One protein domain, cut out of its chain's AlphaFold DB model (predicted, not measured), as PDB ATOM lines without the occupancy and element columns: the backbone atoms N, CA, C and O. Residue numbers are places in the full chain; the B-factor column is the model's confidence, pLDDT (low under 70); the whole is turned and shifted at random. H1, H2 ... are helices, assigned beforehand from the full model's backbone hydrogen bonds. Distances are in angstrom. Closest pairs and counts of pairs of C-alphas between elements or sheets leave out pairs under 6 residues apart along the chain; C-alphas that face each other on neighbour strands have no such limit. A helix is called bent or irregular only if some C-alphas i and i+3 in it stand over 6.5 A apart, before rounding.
ATOM      1  N   THR A   4     -60.259   1.470  14.219       53.34
ATOM      2  CA  THR A   4     -59.515   2.574  14.845       53.34
ATOM      3  C   THR A   4     -60.394   3.638  15.496       53.34
ATOM      4  O   THR A   4     -59.897   4.364  16.347       53.34
ATOM      5  N   ARG A   5     -61.686   3.743  15.145       52.38
ATOM      6  CA  ARG A   5     -62.568   4.776  15.721       52.38
ATOM      7  C   ARG A   5     -62.872   4.519  17.192       52.38
ATOM      8  O   ARG A   5     -62.593   5.402  17.989       52.38
ATOM      9  N   ASP A   6     -63.321   3.316  17.547       55.91
ATOM     10  CA  ASP A   6     -63.601   2.954  18.945       55.91
ATOM     11  C   ASP A   6     -62.343   3.006  19.822       55.91
ATOM     12  O   ASP A   6     -62.398   3.440  20.970       55.91
ATOM     13  N   PHE A   7     -61.177   2.626  19.279       54.41
ATOM     14  CA  PHE A   7     -59.910   2.730  20.005       54.41
ATOM     15  C   PHE A   7     -59.503   4.190  20.222       54.41
ATOM     16  O   PHE A   7     -59.209   4.580  21.351       54.41
ATOM     17  N   SER A   8     -59.537   5.020  19.174       62.22
ATOM     18  CA  SER A   8     -59.258   6.453  19.298       62.22
ATOM     19  C   SER A   8     -60.254   7.144  20.229       62.22
ATOM     20  O   SER A   8     -59.843   7.989  21.012       62.22
ATOM     21  N   GLU A   9     -61.533   6.774  20.200       66.50
ATOM     22  CA  GLU A   9     -62.569   7.321  21.080       66.50
ATOM     23  C   GLU A   9     -62.354   6.893  22.539       66.50
ATOM     24  O   GLU A   9     -62.376   7.733  23.435       66.50
ATOM     25  N   THR A  10     -61.993   5.631  22.785       70.25
ATOM     26  CA  THR A  10     -61.661   5.127  24.130       70.25
ATOM     27  C   THR A  10     -60.411   5.801  24.701       70.25
ATOM     28  O   THR A  10     -60.392   6.224  25.860       70.25
ATOM     29  N   VAL A  11     -59.359   5.945  23.888       70.69
ATOM     30  CA  VAL A  11     -58.141   6.685  24.254       70.69
ATOM     31  C   VAL A  11     -58.481   8.150  24.524       70.69
ATOM     32  O   VAL A  11     -57.980   8.724  25.495       70.69
ATOM     33  N   GLN A  12     -59.377   8.742  23.728       70.44
ATOM     34  CA  GLN A  12     -59.811  10.120  23.918       70.44
ATOM     35  C   GLN A  12     -60.582  10.319  25.219       70.44
ATOM     36  O   GLN A  12     -60.281  11.240  25.980       70.44
ATOM     37  N   GLU A  13     -61.548   9.454  25.508       75.56
ATOM     38  CA  GLU A  13     -62.304   9.496  26.753       75.56
ATOM     39  C   GLU A  13     -61.413   9.319  27.979       75.56
ATOM     40  O   GLU A  13     -61.584  10.024  28.979       75.56
ATOM     41  N   ARG A  14     -60.444   8.403  27.905       77.94
ATOM     42  CA  ARG A  14     -59.504   8.176  29.000       77.94
ATOM     43  C   ARG A  14     -58.611   9.390  29.220       77.94
ATOM     44  O   ARG A  14     -58.523   9.860  30.346       77.94
ATOM     45  N   ALA A  15     -58.032   9.964  28.168       76.62
ATOM     46  CA  ALA A  15     -57.191  11.159  28.280       76.62
ATOM     47  C   ALA A  15     -57.942  12.388  28.827       76.62
ATOM     48  O   ALA A  15     -57.348  13.203  29.537       76.62
ATOM     49  N   ARG A  16     -59.257  12.506  28.590       75.56
ATOM     50  CA  ARG A  16     -60.093  13.548  29.221       75.56
ATOM     51  C   ARG A  16     -60.220  13.381  30.733       75.56
ATOM     52  O   ARG A  16     -60.270  14.379  31.446       75.56
ATOM     53  N   ARG A  17     -60.310  12.141  31.217       81.00
ATOM     54  CA  ARG A  17     -60.595  11.821  32.626       81.00
ATOM     55  C   ARG A  17     -59.336  11.584  33.464       81.00
ATOM     56  O   ARG A  17     -59.381  11.795  34.670       81.00
ATOM     57  N   ASP A  18     -58.237  11.170  32.838       83.25
ATOM     58  CA  ASP A  18     -57.037  10.653  33.499       83.25
ATOM     59  C   ASP A  18     -55.786  11.490  33.132       83.25
ATOM     60  O   ASP A  18     -55.236  11.350  32.033       83.25
ATOM     61  N   PRO A  19     -55.335  12.390  34.030       80.44
ATOM     62  CA  PRO A  19     -54.115  13.178  33.841       80.44
ATOM     63  C   PRO A  19     -52.825  12.351  33.790       80.44
ATOM     64  O   PRO A  19     -51.877  12.745  33.113       80.44
ATOM     65  N   GLU A  20     -52.773  11.206  34.470       83.69
ATOM     66  CA  GLU A  20     -51.598  10.333  34.457       83.69
ATOM     67  C   GLU A  20     -51.455   9.674  33.081       83.69
ATOM     68  O   GLU A  20     -50.382   9.687  32.474       83.69
ATOM     69  N   PHE A  21     -52.575   9.215  32.518       84.44
ATOM     70  CA  PHE A  21     -52.622   8.689  31.157       84.44
ATOM     71  C   PHE A  21     -52.189   9.725  30.107       84.44
ATOM     72  O   PHE A  21     -51.489   9.382  29.153       84.44
ATOM     73  N   ARG A  22     -52.532  11.006  30.298       83.19
ATOM     74  CA  ARG A  22     -52.023  12.107  29.458       83.19
ATOM     75  C   ARG A  22     -50.501  12.228  29.521       83.19
ATOM     76  O   ARG A  22     -49.865  12.363  28.477       83.19
ATOM     77  N   GLY A  23     -49.916  12.124  30.714       82.56
ATOM     78  CA  GLY A  23     -48.462  12.113  30.897       82.56
ATOM     79  C   GLY A  23     -47.781  10.952  30.165       82.56
ATOM     80  O   GLY A  23     -46.763  11.155  29.500       82.56
ATOM     81  N   LEU A  24     -48.374   9.755  30.207       86.06
ATOM     82  CA  LEU A  24     -47.868   8.578  29.492       86.06
ATOM     83  C   LEU A  24     -47.946   8.736  27.968       86.06
ATOM     84  O   LEU A  24     -46.986   8.409  27.273       86.06
ATOM     85  N   LEU A  25     -49.046   9.285  27.441       84.81
ATOM     86  CA  LEU A  25     -49.178   9.580  26.009       84.81
ATOM     87  C   LEU A  25     -48.104  10.562  25.531       84.81
ATOM     88  O   LEU A  25     -47.471  10.334  24.500       84.81
ATOM     89  N   LEU A  26     -47.874  11.638  26.290       85.19
ATOM     90  CA  LEU A  26     -46.840  12.619  25.962       85.19
ATOM     91  C   LEU A  26     -45.446  11.996  26.020       85.19
ATOM     92  O   LEU A  26     -44.656  12.215  25.106       85.19
ATOM     93  N   THR A  27     -45.173  11.173  27.034       88.38
ATOM     94  CA  THR A  27     -43.903  10.443  27.163       88.38
ATOM     95  C   THR A  27     -43.663   9.538  25.957       88.38
ATOM     96  O   THR A  27     -42.621   9.650  25.319       88.38
ATOM     97  N   GLY A  28     -44.658   8.738  25.558       87.88
ATOM     98  CA  GLY A  28     -44.565   7.893  24.367       87.88
ATOM     99  C   GLY A  28     -44.339   8.698  23.084       87.88
ATOM    100  O   GLY A  28     -43.557   8.293  22.232       87.88
ATOM    101  N   GLY A  29     -44.952   9.879  22.951       87.62
ATOM    102  CA  GLY A  29     -44.679  10.787  21.834       87.62
ATOM    103  C   GLY A  29     -43.224  11.278  21.796       87.62
ATOM    104  O   GLY A  29     -42.632  11.361  20.720       87.62
ATOM    105  N   VAL A  30     -42.632  11.569  22.959       89.75
ATOM    106  CA  VAL A  30     -41.225  11.986  23.072       89.75
ATOM    107  C   VAL A  30     -40.264  10.839  22.788       89.75
ATOM    108  O   VAL A  30     -39.282  11.050  22.085       89.75
ATOM    109  N   GLU A  31     -40.543   9.631  23.266       90.00
ATOM    110  CA  GLU A  31     -39.734   8.449  22.946       90.00
ATOM    111  C   GLU A  31     -39.637   8.237  21.433       90.00
ATOM    112  O   GLU A  31     -38.538   8.174  20.890       90.00
ATOM    113  N   ARG A  32     -40.779   8.254  20.732       90.31
ATOM    114  CA  ARG A  32     -40.815   8.115  19.268       90.31
ATOM    115  C   ARG A  32     -40.063   9.247  18.562       90.31
ATOM    116  O   ARG A  32     -39.399   9.014  17.558       90.31
ATOM    117  N   LEU A  33     -40.119  10.476  19.087       87.88
ATOM    118  CA  LEU A  33     -39.298  11.589  18.586       87.88
ATOM    119  C   LEU A  33     -37.797  11.305  18.720       87.88
ATOM    120  O   LEU A  33     -37.049  11.579  17.782       87.88
ATOM    121  N   LEU A  34     -37.364  10.777  19.866       88.88
ATOM    122  CA  LEU A  34     -35.962  10.445  20.136       88.88
ATOM    123  C   LEU A  34     -35.471   9.265  19.284       88.88
ATOM    124  O   LEU A  34     -34.310   9.249  18.886       88.88
ATOM    125  N   GLU A  35     -36.359   8.329  18.949       89.44
ATOM    126  CA  GLU A  35     -36.109   7.206  18.032       89.44
ATOM    127  C   GLU A  35     -36.092   7.632  16.546       89.44
ATOM    128  O   GLU A  35     -35.783   6.832  15.666       89.44
ATOM    129  N   GLY A  36     -36.395   8.900  16.238       85.94
ATOM    130  CA  GLY A  36     -36.469   9.416  14.866       85.94
ATOM    131  C   GLY A  36     -37.799   9.125  14.159       85.94
ATOM    132  O   GLY A  36     -37.988   9.506  13.001       85.94
ATOM    133  N   GLU A  37     -38.764   8.528  14.855       88.12
ATOM    134  CA  GLU A  37     -40.102   8.193  14.365       88.12
ATOM    135  C   GLU A  37     -41.055   9.404  14.413       88.12
ATOM    136  O   GLU A  37     -42.135   9.387  15.012       88.12
ATOM    137  N   VAL A  38     -40.678  10.490  13.729       85.12
ATOM    138  CA  VAL A  38     -41.418  11.771  13.723       85.12
ATOM    139  C   VAL A  38     -42.867  11.609  13.240       85.12
ATOM    140  O   VAL A  38     -43.770  12.306  13.708       85.12
ATOM    141  N   GLY A  39     -43.117  10.678  12.313       84.06
ATOM    142  CA  GLY A  39     -44.467  10.359  11.839       84.06
ATOM    143  C   GLY A  39     -45.371   9.810  12.942       84.06
ATOM    144  O   GLY A  39     -46.512  10.252  13.079       84.06
ATOM    145  N   ILE A  40     -44.849   8.899  13.765       84.25
ATOM    146  CA  ILE A  40     -45.604   8.261  14.848       84.25
ATOM    147  C   ILE A  40     -45.810   9.254  15.992       84.25
ATOM    148  O   ILE A  40     -46.933   9.411  16.471       84.25
ATOM    149  N   ALA A  41     -44.773  10.007  16.363       85.75
ATOM    150  CA  ALA A  41     -44.898  11.065  17.360       85.75
ATOM    151  C   ALA A  41     -45.965  12.107  16.989       85.75
ATOM    152  O   ALA A  41     -46.738  12.540  17.844       85.75
ATOM    153  N   ARG A  42     -46.058  12.476  15.704       85.25
ATOM    154  CA  ARG A  42     -47.096  13.390  15.205       85.25
ATOM    155  C   ARG A  42     -48.502  12.839  15.414       85.25
ATOM    156  O   ARG A  42     -49.374  13.581  15.860       85.25
ATOM    157  N   ILE A  43     -48.719  11.557  15.125       84.44
ATOM    158  CA  ILE A  43     -50.017  10.899  15.331       84.44
ATOM    159  C   ILE A  43     -50.385  10.911  16.817       84.44
ATOM    160  O   ILE A  43     -51.486  11.334  17.161       84.44
ATOM    161  N   ILE A  44     -49.448  10.535  17.694       83.19
ATOM    162  CA  ILE A  44     -49.660  10.529  19.149       83.19
ATOM    163  C   ILE A  44     -50.032  11.929  19.653       83.19
ATOM    164  O   ILE A  44     -50.998  12.086  20.399       83.19
ATOM    165  N   LEU A  45     -49.309  12.964  19.214       81.62
ATOM    166  CA  LEU A  45     -49.583  14.344  19.614       81.62
ATOM    167  C   LEU A  45     -50.932  14.839  19.090       81.62
ATOM    168  O   LEU A  45     -51.671  15.493  19.823       81.62
ATOM    169  N   ARG A  46     -51.307  14.492  17.858       81.00
ATOM    170  CA  ARG A  46     -52.630  14.823  17.319       81.00
ATOM    171  C   ARG A  46     -53.749  14.169  18.131       81.00
ATOM    172  O   ARG A  46     -54.731  14.836  18.454       81.00
ATOM    173  N   ASP A  47     -53.601  12.896  18.476       77.75
ATOM    174  CA  ASP A  47     -54.605  12.152  19.240       77.75
ATOM    175  C   ASP A  47     -54.709  12.675  20.686       77.75
ATOM    176  O   ASP A  47     -55.807  12.804  21.238       77.75
ATOM    177  N   TYR A  48     -53.587  13.103  21.269       78.56
ATOM    178  CA  TYR A  48     -53.566  13.865  22.516       78.56
ATOM    179  C   TYR A  48     -54.378  15.172  22.410       78.56
ATOM    180  O   TYR A  48     -55.194  15.492  23.273       78.56
ATOM    181  N   ILE A  49     -54.199  15.936  21.332       75.12
ATOM    182  CA  ILE A  49     -54.886  17.223  21.154       75.12
ATOM    183  C   ILE A  49     -56.387  17.022  20.947       75.12
ATOM    184  O   ILE A  49     -57.182  17.725  21.568       75.12
ATOM    185  N   LEU A  50     -56.779  16.052  20.118       69.06
ATOM    186  CA  LEU A  50     -58.181  15.676  19.900       69.06
ATOM    187  C   LEU A  50     -58.875  15.238  21.197       69.06
ATOM    188  O   LEU A  50     -60.066  15.492  21.392       69.06
ATOM    189  N   SER A  51     -58.129  14.583  22.085       69.62
ATOM    190  CA  SER A  51     -58.662  14.065  23.337       69.62
ATOM    191  C   SER A  51     -58.774  15.120  24.430       69.62
ATOM    192  O   SER A  51     -59.859  15.284  24.986       69.62
ATOM    193  N   ALA A  52     -57.695  15.840  24.729       66.81
ATOM    194  CA  ALA A  52     -57.582  16.641  25.946       66.81
ATOM    195  C   ALA A  52     -57.822  18.146  25.735       66.81
ATOM    196  O   ALA A  52     -58.604  18.759  26.462       66.81
ATOM    197  N   ALA A  53     -57.151  18.752  24.752       67.44
ATOM    198  CA  ALA A  53     -57.068  20.210  24.629       67.44
ATOM    199  C   ALA A  53     -58.060  20.803  23.612       67.44
ATOM    200  O   ALA A  53     -58.656  21.851  23.860       67.44
ATOM    201  N   GLY A  54     -58.271  20.129  22.482       70.25
ATOM    202  CA  GLY A  54     -58.939  20.681  21.302       70.25
ATOM    203  C   GLY A  54     -58.031  21.621  20.492       70.25
ATOM    204  O   GLY A  54     -57.153  22.296  21.027       70.25
ATOM    205  N   PHE A  55     -58.245  21.674  19.172       68.38
ATOM    206  CA  PHE A  55     -57.417  22.474  18.253       68.38
ATOM    207  C   PHE A  55     -57.553  23.988  18.442       68.38
ATOM    208  O   PHE A  55     -56.610  24.714  18.151       68.38
ATOM    209  N   GLU A  56     -58.703  24.460  18.923       69.69
ATOM    210  CA  GLU A  56     -58.957  25.885  19.178       69.69
ATOM    211  C   GLU A  56     -58.065  26.398  20.307       69.69
ATOM    212  O   GLU A  56     -57.252  27.293  20.095       69.69
ATOM    213  N   ARG A  57     -58.105  25.723  21.463       69.94
ATOM    214  CA  ARG A  57     -57.227  26.037  22.596       69.94
ATOM    215  C   ARG A  57     -55.756  25.901  22.234       69.94
ATOM    216  O   ARG A  57     -54.955  26.721  22.661       69.94
ATOM    217  N   LEU A  58     -55.384  24.895  21.440       73.31
ATOM    218  CA  LEU A  58     -53.997  24.765  21.002       73.31
ATOM    219  C   LEU A  58     -53.573  25.907  20.063       73.31
ATOM    220  O   LEU A  58     -52.451  26.394  20.187       73.31
ATOM    221  N   GLY A  59     -54.462  26.355  19.172       73.81
ATOM    222  CA  GLY A  59     -54.251  27.541  18.344       73.81
ATOM    223  C   GLY A  59     -53.955  28.776  19.190       73.81
ATOM    224  O   GLY A  59     -52.913  29.406  19.006       73.81
ATOM    225  N   ASP A  60     -54.785  29.036  20.201       74.62
ATOM    226  CA  ASP A  60     -54.597  30.150  21.139       74.62
ATOM    227  C   ASP A  60     -53.270  30.037  21.906       74.62
ATOM    228  O   ASP A  60     -52.500  30.992  22.011       74.62
ATOM    229  N   ILE A  61     -52.961  28.835  22.394       70.25
ATOM    230  CA  ILE A  61     -51.739  28.519  23.138       70.25
ATOM    231  C   ILE A  61     -50.478  28.721  22.276       70.25
ATOM    232  O   ILE A  61     -49.431  29.150  22.784       70.25
ATOM    233  N   MET A  62     -50.563  28.421  20.979       72.56
ATOM    234  CA  MET A  62     -49.479  28.579  20.006       72.56
ATOM    235  C   MET A  62     -49.444  29.957  19.334       72.56
ATOM    236  O   MET A  62     -48.474  30.257  18.641       72.56
ATOM    237  N   GLY A  63     -50.481  30.784  19.492       75.00
ATOM    238  CA  GLY A  63     -50.651  32.005  18.700       75.00
ATOM    239  C   GLY A  63     -50.794  31.736  17.195       75.00
ATOM    240  O   GLY A  63     -50.446  32.594  16.384       75.00
ATOM    241  N   ARG A  64     -51.257  30.540  16.806       78.19
ATOM    242  CA  ARG A  64     -51.500  30.137  15.410       78.19
ATOM    243  C   ARG A  64     -52.997  29.910  15.197       78.19
ATOM    244  O   ARG A  64     -53.715  29.583  16.135       78.19
ATOM    245  N   SER A  65     -53.483  30.040  13.961       78.00
ATOM    246  CA  SER A  65     -54.887  29.709  13.690       78.00
ATOM    247  C   SER A  65     -55.147  28.206  13.891       78.00
ATOM    248  O   SER A  65     -54.265  27.389  13.594       78.00
ATOM    249  N   PRO A  66     -56.351  27.802  14.333       75.00
ATOM    250  CA  PRO A  66     -56.708  26.392  14.474       75.00
ATOM    251  C   PRO A  66     -56.552  25.593  13.169       75.00
ATOM    252  O   PRO A  66     -56.155  24.429  13.220       75.00
ATOM    253  N   GLU A  67     -56.798  26.194  11.994       78.12
ATOM    254  CA  GLU A  67     -56.525  25.529  10.710       78.12
ATOM    255  C   GLU A  67     -55.033  25.279  10.474       78.12
ATOM    256  O   GLU A  67     -54.665  24.229   9.949       78.12
ATOM    257  N   SER A  68     -54.162  26.212  10.873       78.44
ATOM    258  CA  SER A  68     -52.712  26.033  10.744       78.44
ATOM    259  C   SER A  68     -52.211  24.901  11.638       78.44
ATOM    260  O   SER A  68     -51.379  24.107  11.205       78.44
ATOM    261  N   VAL A  69     -52.753  24.785  12.853       76.44
ATOM    262  CA  VAL A  69     -52.424  23.697  13.784       76.44
ATOM    263  C   VAL A  69     -52.916  22.344  13.262       76.44
ATOM    264  O   VAL A  69     -52.183  21.361  13.346       76.44
ATOM    265  N   LYS A  70     -54.122  22.285  12.680       76.81
ATOM    266  CA  LYS A  70     -54.634  21.063  12.035       76.81
ATOM    267  C   LYS A  70     -53.726  20.617  10.890       76.81
ATOM    268  O   LYS A  70     -53.259  19.487  10.932       76.81
ATOM    269  N   ARG A  71     -53.380  21.529   9.972       80.06
ATOM    270  CA  ARG A  71     -52.457  21.247   8.857       80.06
ATOM    271  C   ARG A  71     -51.078  20.796   9.321       80.06
ATOM    272  O   ARG A  71     -50.491  19.897   8.738       80.06
ATOM    273  N   LEU A  72     -50.557  21.392  10.393       78.25
ATOM    274  CA  LEU A  72     -49.263  20.999  10.954       78.25
ATOM    275  C   LEU A  72     -49.252  19.540  11.445       78.25
ATOM    276  O   LEU A  72     -48.216  18.875  11.420       78.25
ATOM    277  N   LEU A  73     -50.403  19.065  11.915       74.44
ATOM    278  CA  LEU A  73     -50.600  17.732  12.477       74.44
ATOM    279  C   LEU A  73     -51.291  16.779  11.499       74.44
ATOM    280  O   LEU A  73     -51.589  15.636  11.866       74.44
ATOM    281  N   ASP A  74     -51.531  17.221  10.266       77.50
ATOM    282  CA  ASP A  74     -52.094  16.365   9.243       77.50
ATOM    283  C   ASP A  74     -51.088  15.263   8.871       77.50
ATOM    284  O   ASP A  74     -49.868  15.465   8.864       77.50
ATOM    285  N   PRO A  75     -51.575  14.039   8.617       65.88
ATOM    286  CA  PRO A  75     -50.708  12.914   8.302       65.88
ATOM    287  C   PRO A  75     -50.022  13.083   6.938       65.88
ATOM    288  O   PRO A  75     -48.913  12.575   6.776       65.88
ATOM    289  N   GLU A  76     -50.653  13.809   6.009       65.12
ATOM    290  CA  GLU A  76     -50.202  14.018   4.624       65.12
ATOM    291  C   GLU A  76     -49.157  15.136   4.475       65.12
ATOM    292  O   GLU A  76     -48.371  15.109   3.529       65.12
ATOM    293  N   ASP A  77     -49.102  16.085   5.413       64.75
ATOM    294  CA  ASP A  77     -48.143  17.191   5.385       64.75
ATOM    295  C   ASP A  77     -46.848  16.819   6.138       64.75
ATOM    296  O   ASP A  77     -46.846  16.235   7.230       64.75
ATOM    297  N   ALA A  78     -45.701  17.166   5.546       64.44
ATOM    298  CA  ALA A  78     -44.388  16.917   6.136       64.44
ATOM    299  C   ALA A  78     -44.126  17.895   7.294       64.44
ATOM    300  O   ALA A  78     -43.568  18.979   7.119       64.44
ATOM    301  N   CYS A  79     -44.531  17.502   8.499       70.50
ATOM    302  CA  CYS A  79     -44.223  18.241   9.716       70.50
ATOM    303  C   CYS A  79     -42.709  18.252   9.976       70.50
ATOM    304  O   CYS A  79     -42.062  17.201  10.025       70.50
ATOM    305  N   ARG A  80     -42.135  19.443  10.170       78.75
ATOM    306  CA  ARG A  80     -40.738  19.575  10.594       78.75
ATOM    307  C   ARG A  80     -40.635  19.220  12.074       78.75
ATOM    308  O   ARG A  80     -41.464  19.646  12.873       78.75
ATOM    309  N   ALA A  81     -39.566  18.524  12.462       77.38
ATOM    310  CA  ALA A  81     -39.326  18.169  13.865       77.38
ATOM    311  C   ALA A  81     -39.343  19.397  14.799       77.38
ATOM    312  O   ALA A  81     -39.843  19.311  15.914       77.38
ATOM    313  N   GLY A  82     -38.860  20.552  14.324       81.06
ATOM    314  CA  GLY A  82     -38.884  21.807  15.081       81.06
ATOM    315  C   GLY A  82     -40.294  22.290  15.428       81.06
ATOM    316  O   GLY A  82     -40.546  22.631  16.580       81.06
ATOM    317  N   ASP A  83     -41.226  22.259  14.472       81.38
ATOM    318  CA  ASP A  83     -42.619  22.632  14.734       81.38
ATOM    319  C   ASP A  83     -43.283  21.637  15.703       81.38
ATOM    320  O   ASP A  83     -44.021  22.036  16.603       81.38
ATOM    321  N   LEU A  84     -42.984  20.340  15.572       82.50
ATOM    322  CA  LEU A  84     -43.533  19.312  16.460       82.50
ATOM    323  C   LEU A  84     -43.029  19.463  17.905       82.50
ATOM    324  O   LEU A  84     -43.796  19.312  18.856       82.50
ATOM    325  N   LEU A  85     -41.751  19.812  18.071       86.12
ATOM    326  CA  LEU A  85     -41.155  20.122  19.370       86.12
ATOM    327  C   LEU A  85     -41.746  21.397  19.982       86.12
ATOM    328  O   LEU A  85     -41.964  21.446  21.194       86.12
ATOM    329  N   GLU A  86     -42.044  22.414  19.170       85.94
ATOM    330  CA  GLU A  86     -42.717  23.630  19.633       85.94
ATOM    331  C   GLU A  86     -44.109  23.306  20.199       85.94
ATOM    332  O   GLU A  86     -44.426  23.713  21.324       85.94
ATOM    333  N   VAL A  87     -44.898  22.514  19.462       83.50
ATOM    334  CA  VAL A  87     -46.220  22.019  19.886       83.50
ATOM    335  C   VAL A  87     -46.109  21.264  21.210       83.50
ATOM    336  O   VAL A  87     -46.797  21.601  22.178       83.50
ATOM    337  N   LEU A  88     -45.199  20.290  21.285       85.12
ATOM    338  CA  LEU A  88     -44.962  19.486  22.482       85.12
ATOM    339  C   LEU A  88     -44.612  20.359  23.696       85.12
ATOM    340  O   LEU A  88     -45.223  20.226  24.756       85.12
ATOM    341  N   ALA A  89     -43.672  21.296  23.550       86.00
ATOM    342  CA  ALA A  89     -43.262  22.184  24.636       86.00
ATOM    343  C   ALA A  89     -44.413  23.075  25.129       86.00
ATOM    344  O   ALA A  89     -44.462  23.485  26.292       86.00
ATOM    345  N   ARG A  90     -45.338  23.441  24.240       85.50
ATOM    346  CA  ARG A  90     -46.516  24.236  24.585       85.50
ATOM    347  C   ARG A  90     -47.555  23.413  25.350       85.50
ATOM    348  O   ARG A  90     -48.050  23.890  26.368       85.50
ATOM    349  N   ILE A  91     -47.789  22.175  24.924       82.69
ATOM    350  CA  ILE A  91     -48.670  21.222  25.608       82.69
ATOM    351  C   ILE A  91     -48.157  20.903  27.016       82.69
ATOM    352  O   ILE A  91     -48.912  21.009  27.976       82.69
ATOM    353  N   LEU A  92     -46.866  20.586  27.158       84.25
ATOM    354  CA  LEU A  92     -46.261  20.273  28.459       84.25
ATOM    355  C   LEU A  92     -46.441  21.415  29.469       84.25
ATOM    356  O   LEU A  92     -46.846  21.185  30.605       84.25
ATOM    357  N   ARG A  93     -46.225  22.665  29.034       84.06
ATOM    358  CA  ARG A  93     -46.464  23.851  29.871       84.06
ATOM    359  C   ARG A  93     -47.930  24.029  30.248       84.06
ATOM    360  O   ARG A  93     -48.201  24.407  31.381       84.06
ATOM    361  N   HIS A  94     -48.851  23.778  29.319       79.31
ATOM    362  CA  HIS A  94     -50.286  23.878  29.584       79.31
ATOM    363  C   HIS A  94     -50.749  22.854  30.628       79.31
ATOM    364  O   HIS A  94     -51.516  23.196  31.521       79.31
ATOM    365  N   GLU A  95     -50.255  21.618  30.553       77.44
ATOM    366  CA  GLU A  95     -50.584  20.571  31.529       77.44
ATOM    367  C   GLU A  95     -49.824  20.706  32.856       77.44
ATOM    368  O   GLU A  95     -50.118  19.981  33.802       77.44
ATOM    369  N   GLY A  96     -48.824  21.591  32.936       81.44
ATOM    370  CA  GLY A  96     -47.922  21.658  34.087       81.44
ATOM    371  C   GLY A  96     -47.045  20.409  34.236       81.44
ATOM    372  O   GLY A  96     -46.602  20.096  35.338       81.44
ATOM    373  N   VAL A  97     -46.799  19.687  33.139       82.38
ATOM    374  CA  VAL A  97     -46.004  18.456  33.117       82.38
ATOM    375  C   VAL A  97     -44.575  18.780  32.696       82.38
ATOM    376  O   VAL A  97     -44.335  19.414  31.670       82.38
ATOM    377  N   SER A  98     -43.607  18.295  33.470       84.31
ATOM    378  CA  SER A  98     -42.189  18.309  33.113       84.31
ATOM    379  C   SER A  98     -41.711  16.891  32.826       84.31
ATOM    380  O   SER A  98     -41.919  15.999  33.647       84.31
ATOM    381  N   LEU A  99     -41.027  16.693  31.701       84.31
ATOM    382  CA  LEU A  99     -40.376  15.425  31.380       84.31
ATOM    383  C   LEU A  99     -38.908  15.482  31.805       84.31
ATOM    384  O   LEU A  99     -38.199  16.432  31.475       84.31
ATOM    385  N   ALA A 100     -38.455  14.456  32.523       87.38
ATOM    386  CA  ALA A 100     -37.048  14.250  32.837       87.38
ATOM    387  C   ALA A 100     -36.486  13.175  31.900       87.38
ATOM    388  O   ALA A 100     -37.035  12.080  31.813       87.38
ATOM    389  N   VAL A 101     -35.395  13.490  31.202       86.44
ATOM    390  CA  VAL A 101     -34.723  12.562  30.283       86.44
ATOM    391  C   VAL A 101     -33.407  12.128  30.916       86.44
ATOM    392  O   VAL A 101     -32.587  12.972  31.275       86.44
ATOM    393  N   SER A 102     -33.203  10.819  31.045       88.44
ATOM    394  CA  SER A 102     -31.940  10.236  31.501       88.44
ATOM    395  C   SER A 102     -31.348   9.376  30.398       88.44
ATOM    396  O   SER A 102     -32.041   8.545  29.816       88.44
ATOM    397  N   ALA A 103     -30.052   9.541  30.138       87.38
ATOM    398  CA  ALA A 103     -29.329   8.633  29.264       87.38
ATOM    399  C   ALA A 103     -29.198   7.264  29.944       87.38
ATOM    400  O   ALA A 103     -28.860   7.173  31.126       87.38
ATOM    401  N   VAL A 104     -29.439   6.204  29.182       88.19
ATOM    402  CA  VAL A 104     -29.206   4.819  29.596       88.19
ATOM    403  C   VAL A 104     -28.209   4.220  28.612       88.19
ATOM    404  O   VAL A 104     -28.235   4.552  27.425       88.19
ATOM    405  N   ARG A 105     -27.294   3.367  29.089       88.50
ATOM    406  CA  ARG A 105     -26.446   2.598  28.172       88.50
ATOM    407  C   ARG A 105     -27.346   1.697  27.339       88.50
ATOM    408  O   ARG A 105     -28.079   0.882  27.892       88.50
ATOM    409  N   ALA A 106     -27.268   1.837  26.025       77.44
ATOM    410  CA  ALA A 106     -27.866   0.866  25.136       77.44
ATOM    411  C   ALA A 106     -27.071  -0.440  25.274       77.44
ATOM    412  O   ALA A 106     -25.869  -0.481  25.005       77.44
ATOM    413  N   ASN A 107     -27.728  -1.496  25.752       68.81
ATOM    414  CA  ASN A 107     -27.162  -2.837  25.703       68.81
ATOM    415  C   ASN A 107     -27.181  -3.278  24.237       68.81
ATOM    416  O   ASN A 107     -28.163  -3.840  23.761       68.81
ATOM    417  N   HIS A 108     -26.103  -2.998  23.512       58.56
ATOM    418  CA  HIS A 108     -25.897  -3.496  22.148       58.56
ATOM    419  C   HIS A 108     -25.518  -4.993  22.120       58.56
ATOM    420  O   HIS A 108     -25.284  -5.559  21.056       58.56
ATOM    421  N   ASP A 109     -25.481  -5.656  23.279       53.47
ATOM    422  CA  ASP A 109     -24.997  -7.034  23.433       53.47
ATOM    423  C   ASP A 109     -25.933  -8.099  22.820       53.47
ATOM    424  O   ASP A 109     -25.561  -9.266  22.712       53.47
ATOM    425  N   GLY A 110     -27.134  -7.716  22.368       51.47
ATOM    426  CA  GLY A 110     -28.101  -8.629  21.747       51.47
ATOM    427  C   GLY A 110     -27.842  -8.950  20.270       51.47
ATOM    428  O   GLY A 110     -28.178 -10.047  19.828       51.47
ATOM    429  N   GLU A 111     -27.216  -8.051  19.504       48.84
ATOM    430  CA  GLU A 111     -26.931  -8.305  18.078       48.84
ATOM    431  C   GLU A 111     -25.575  -8.984  17.856       48.84
ATOM    432  O   GLU A 111     -25.403  -9.697  16.871       48.84
ATOM    433  N   SER A 112     -24.626  -8.865  18.795       46.00
ATOM    434  CA  SER A 112     -23.332  -9.553  18.675       46.00
ATOM    435  C   SER A 112     -23.385 -11.034  19.076       46.00
ATOM    436  O   SER A 112     -22.537 -11.803  18.623       46.00
ATOM    437  N   SER A 113     -24.367 -11.464  19.882       46.31
ATOM    438  CA  SER A 113     -24.475 -12.873  20.299       46.31
ATOM    439  C   SER A 113     -24.959 -13.783  19.166       46.31
ATOM    440  O   SER A 113     -24.458 -14.894  19.035       46.31
ATOM    441  N   ALA A 114     -25.857 -13.314  18.291       49.53
ATOM    442  CA  ALA A 114     -26.334 -14.120  17.161       49.53
ATOM    443  C   ALA A 114     -25.239 -14.363  16.103       49.53
ATOM    444  O   ALA A 114     -25.184 -15.429  15.492       49.53
ATOM    445  N   VAL A 115     -24.327 -13.400  15.914       53.44
ATOM    446  CA  VAL A 115     -23.208 -13.544  14.964       53.44
ATOM    447  C   VAL A 115     -22.073 -14.387  15.559       53.44
ATOM    448  O   VAL A 115     -21.420 -15.134  14.833       53.44
ATOM    449  N   ALA A 116     -21.864 -14.334  16.879       50.66
ATOM    450  CA  ALA A 116     -20.882 -15.177  17.563       50.66
ATOM    451  C   ALA A 116     -21.327 -16.649  17.655       50.66
ATOM    452  O   ALA A 116     -20.505 -17.546  17.484       50.66
ATOM    453  N   GLU A 117     -22.621 -16.912  17.857       46.91
ATOM    454  CA  GLU A 117     -23.157 -18.277  17.943       46.91
ATOM    455  C   GLU A 117     -23.235 -18.959  16.562       46.91
ATOM    456  O   GLU A 117     -23.003 -20.162  16.452       46.91
ATOM    457  N   ALA A 118     -23.425 -18.190  15.480       51.25
ATOM    458  CA  ALA A 118     -23.317 -18.695  14.107       51.25
ATOM    459  C   ALA A 118     -21.864 -18.985  13.670       51.25
ATOM    460  O   ALA A 118     -21.641 -19.861  12.836       51.25
ATOM    461  N   ALA A 119     -20.868 -18.293  14.237       52.50
ATOM    462  CA  ALA A 119     -19.451 -18.514  13.927       52.50
ATOM    463  C   ALA A 119     -18.822 -19.690  14.700       52.50
ATOM    464  O   ALA A 119     -17.753 -20.160  14.324       52.50
ATOM    465  N   ALA A 120     -19.472 -20.176  15.762       51.75
ATOM    466  CA  ALA A 120     -19.020 -21.330  16.547       51.75
ATOM    467  C   ALA A 120     -19.608 -22.675  16.070       51.75
ATOM    468  O   ALA A 120     -19.270 -23.721  16.623       51.75
ATOM    469  N   ALA A 121     -20.489 -22.651  15.062       54.78
ATOM    470  CA  ALA A 121     -21.169 -23.828  14.512       54.78
ATOM    471  C   ALA A 121     -20.681 -24.241  13.104       54.78
ATOM    472  O   ALA A 121     -21.330 -25.067  12.458       54.78
TER     473      ALA A 121
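What this domain is: This is residues 4 to 121 of the 122 residues of the protein "Transcriptional regulator" of Acidimicrobiaceae bacterium (UniProt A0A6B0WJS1). A compact head of six helices has one long arm: the link after H6 runs out from the head, and its residues 102 to 108 stick out together with H7 and the two last printed residues. In the head the hairpin of H2 and H3 makes a small bundle with H6, the three helices forming a triangle; H1 packs steeply on H3 with one part of that helix, residues 47 to 52, and H4 and H5 make a corner, with H4 across H6. The printed part has 118 residues with seven named helices, H1 to H7 in chain order, and no named strand; the class is all helix. The whole is loose, with a radius of gyration of the C-alphas of 18.0 A, and spans 62 by 30 by 30 A, the arm making the length.

Where its parts are: H2, residues 19 to 34, is 22.9 A long and begins with C-alpha 19 at (-54.115, 13.178, 33.841). H3, residues 38 to 53, is 20.9 A long and only just irregular: C-alphas 50 and 53 are 6.6 A apart. H6, residues 81 to 95, is 21.1 A long. H1, residues 4 to 17, is 20.1 A long, from C-alpha 4 at (-59.515, 2.574, 14.845). H4, residues 55 to 62, and H5, residues 66 to 72, are short. H7, residues 109 to 119, is 15.9 A long and ends with C-alpha 119 at (-19.451, -18.514, 13.927).

How they stand to each other: H3 is the hub, touching H1, H2 and H6. H2 and H3 form a hairpin at a shallow tilt of 19 degrees, opposite ways; their closest C-alphas, those of Gly 29 and Ala 41, are 4.5 A apart. H3, with residues 38 to 45 alone, only just touches H6, with 3 pairs of C-alphas within 8 A, the closest Val 38 and Ala 81 at 6.7 A. H2 and H6 are close but not clearly touching, at 7.9 A between the C-alphas of Leu 26 and Leu 88. H1 touches H3 at a steep tilt of 55 degrees, the closest C-alphas being Gln 12 and Ser 51, 4.1 A apart. H4 touches H5, about perpendicular at 82 degrees, with C-alphas Gly 59 and Pro 66 closest at 4.7 A. H4 also touches H6, with C-alphas Ile 61 and Arg 90 closest at 6.9 A. H7 touches no helix. In H1 to H6 every O i to N i+4 pair is within hydrogen-bond range; in H7, 4 of 7 are.

The domain as a whole: The farthest C-alphas, those of Asp 60 and Ala 121, are 63.8 A apart. Residues 102 to 121 stand free; without them the body spans 29 by 29 by 28 A. The printed part has no cut, and the link from H6 to H7, 13 residues, is long. The mean pLDDT of the printed part is 75.2, and 32 residues are under 70, among them 4 to 9 and 107 to 121.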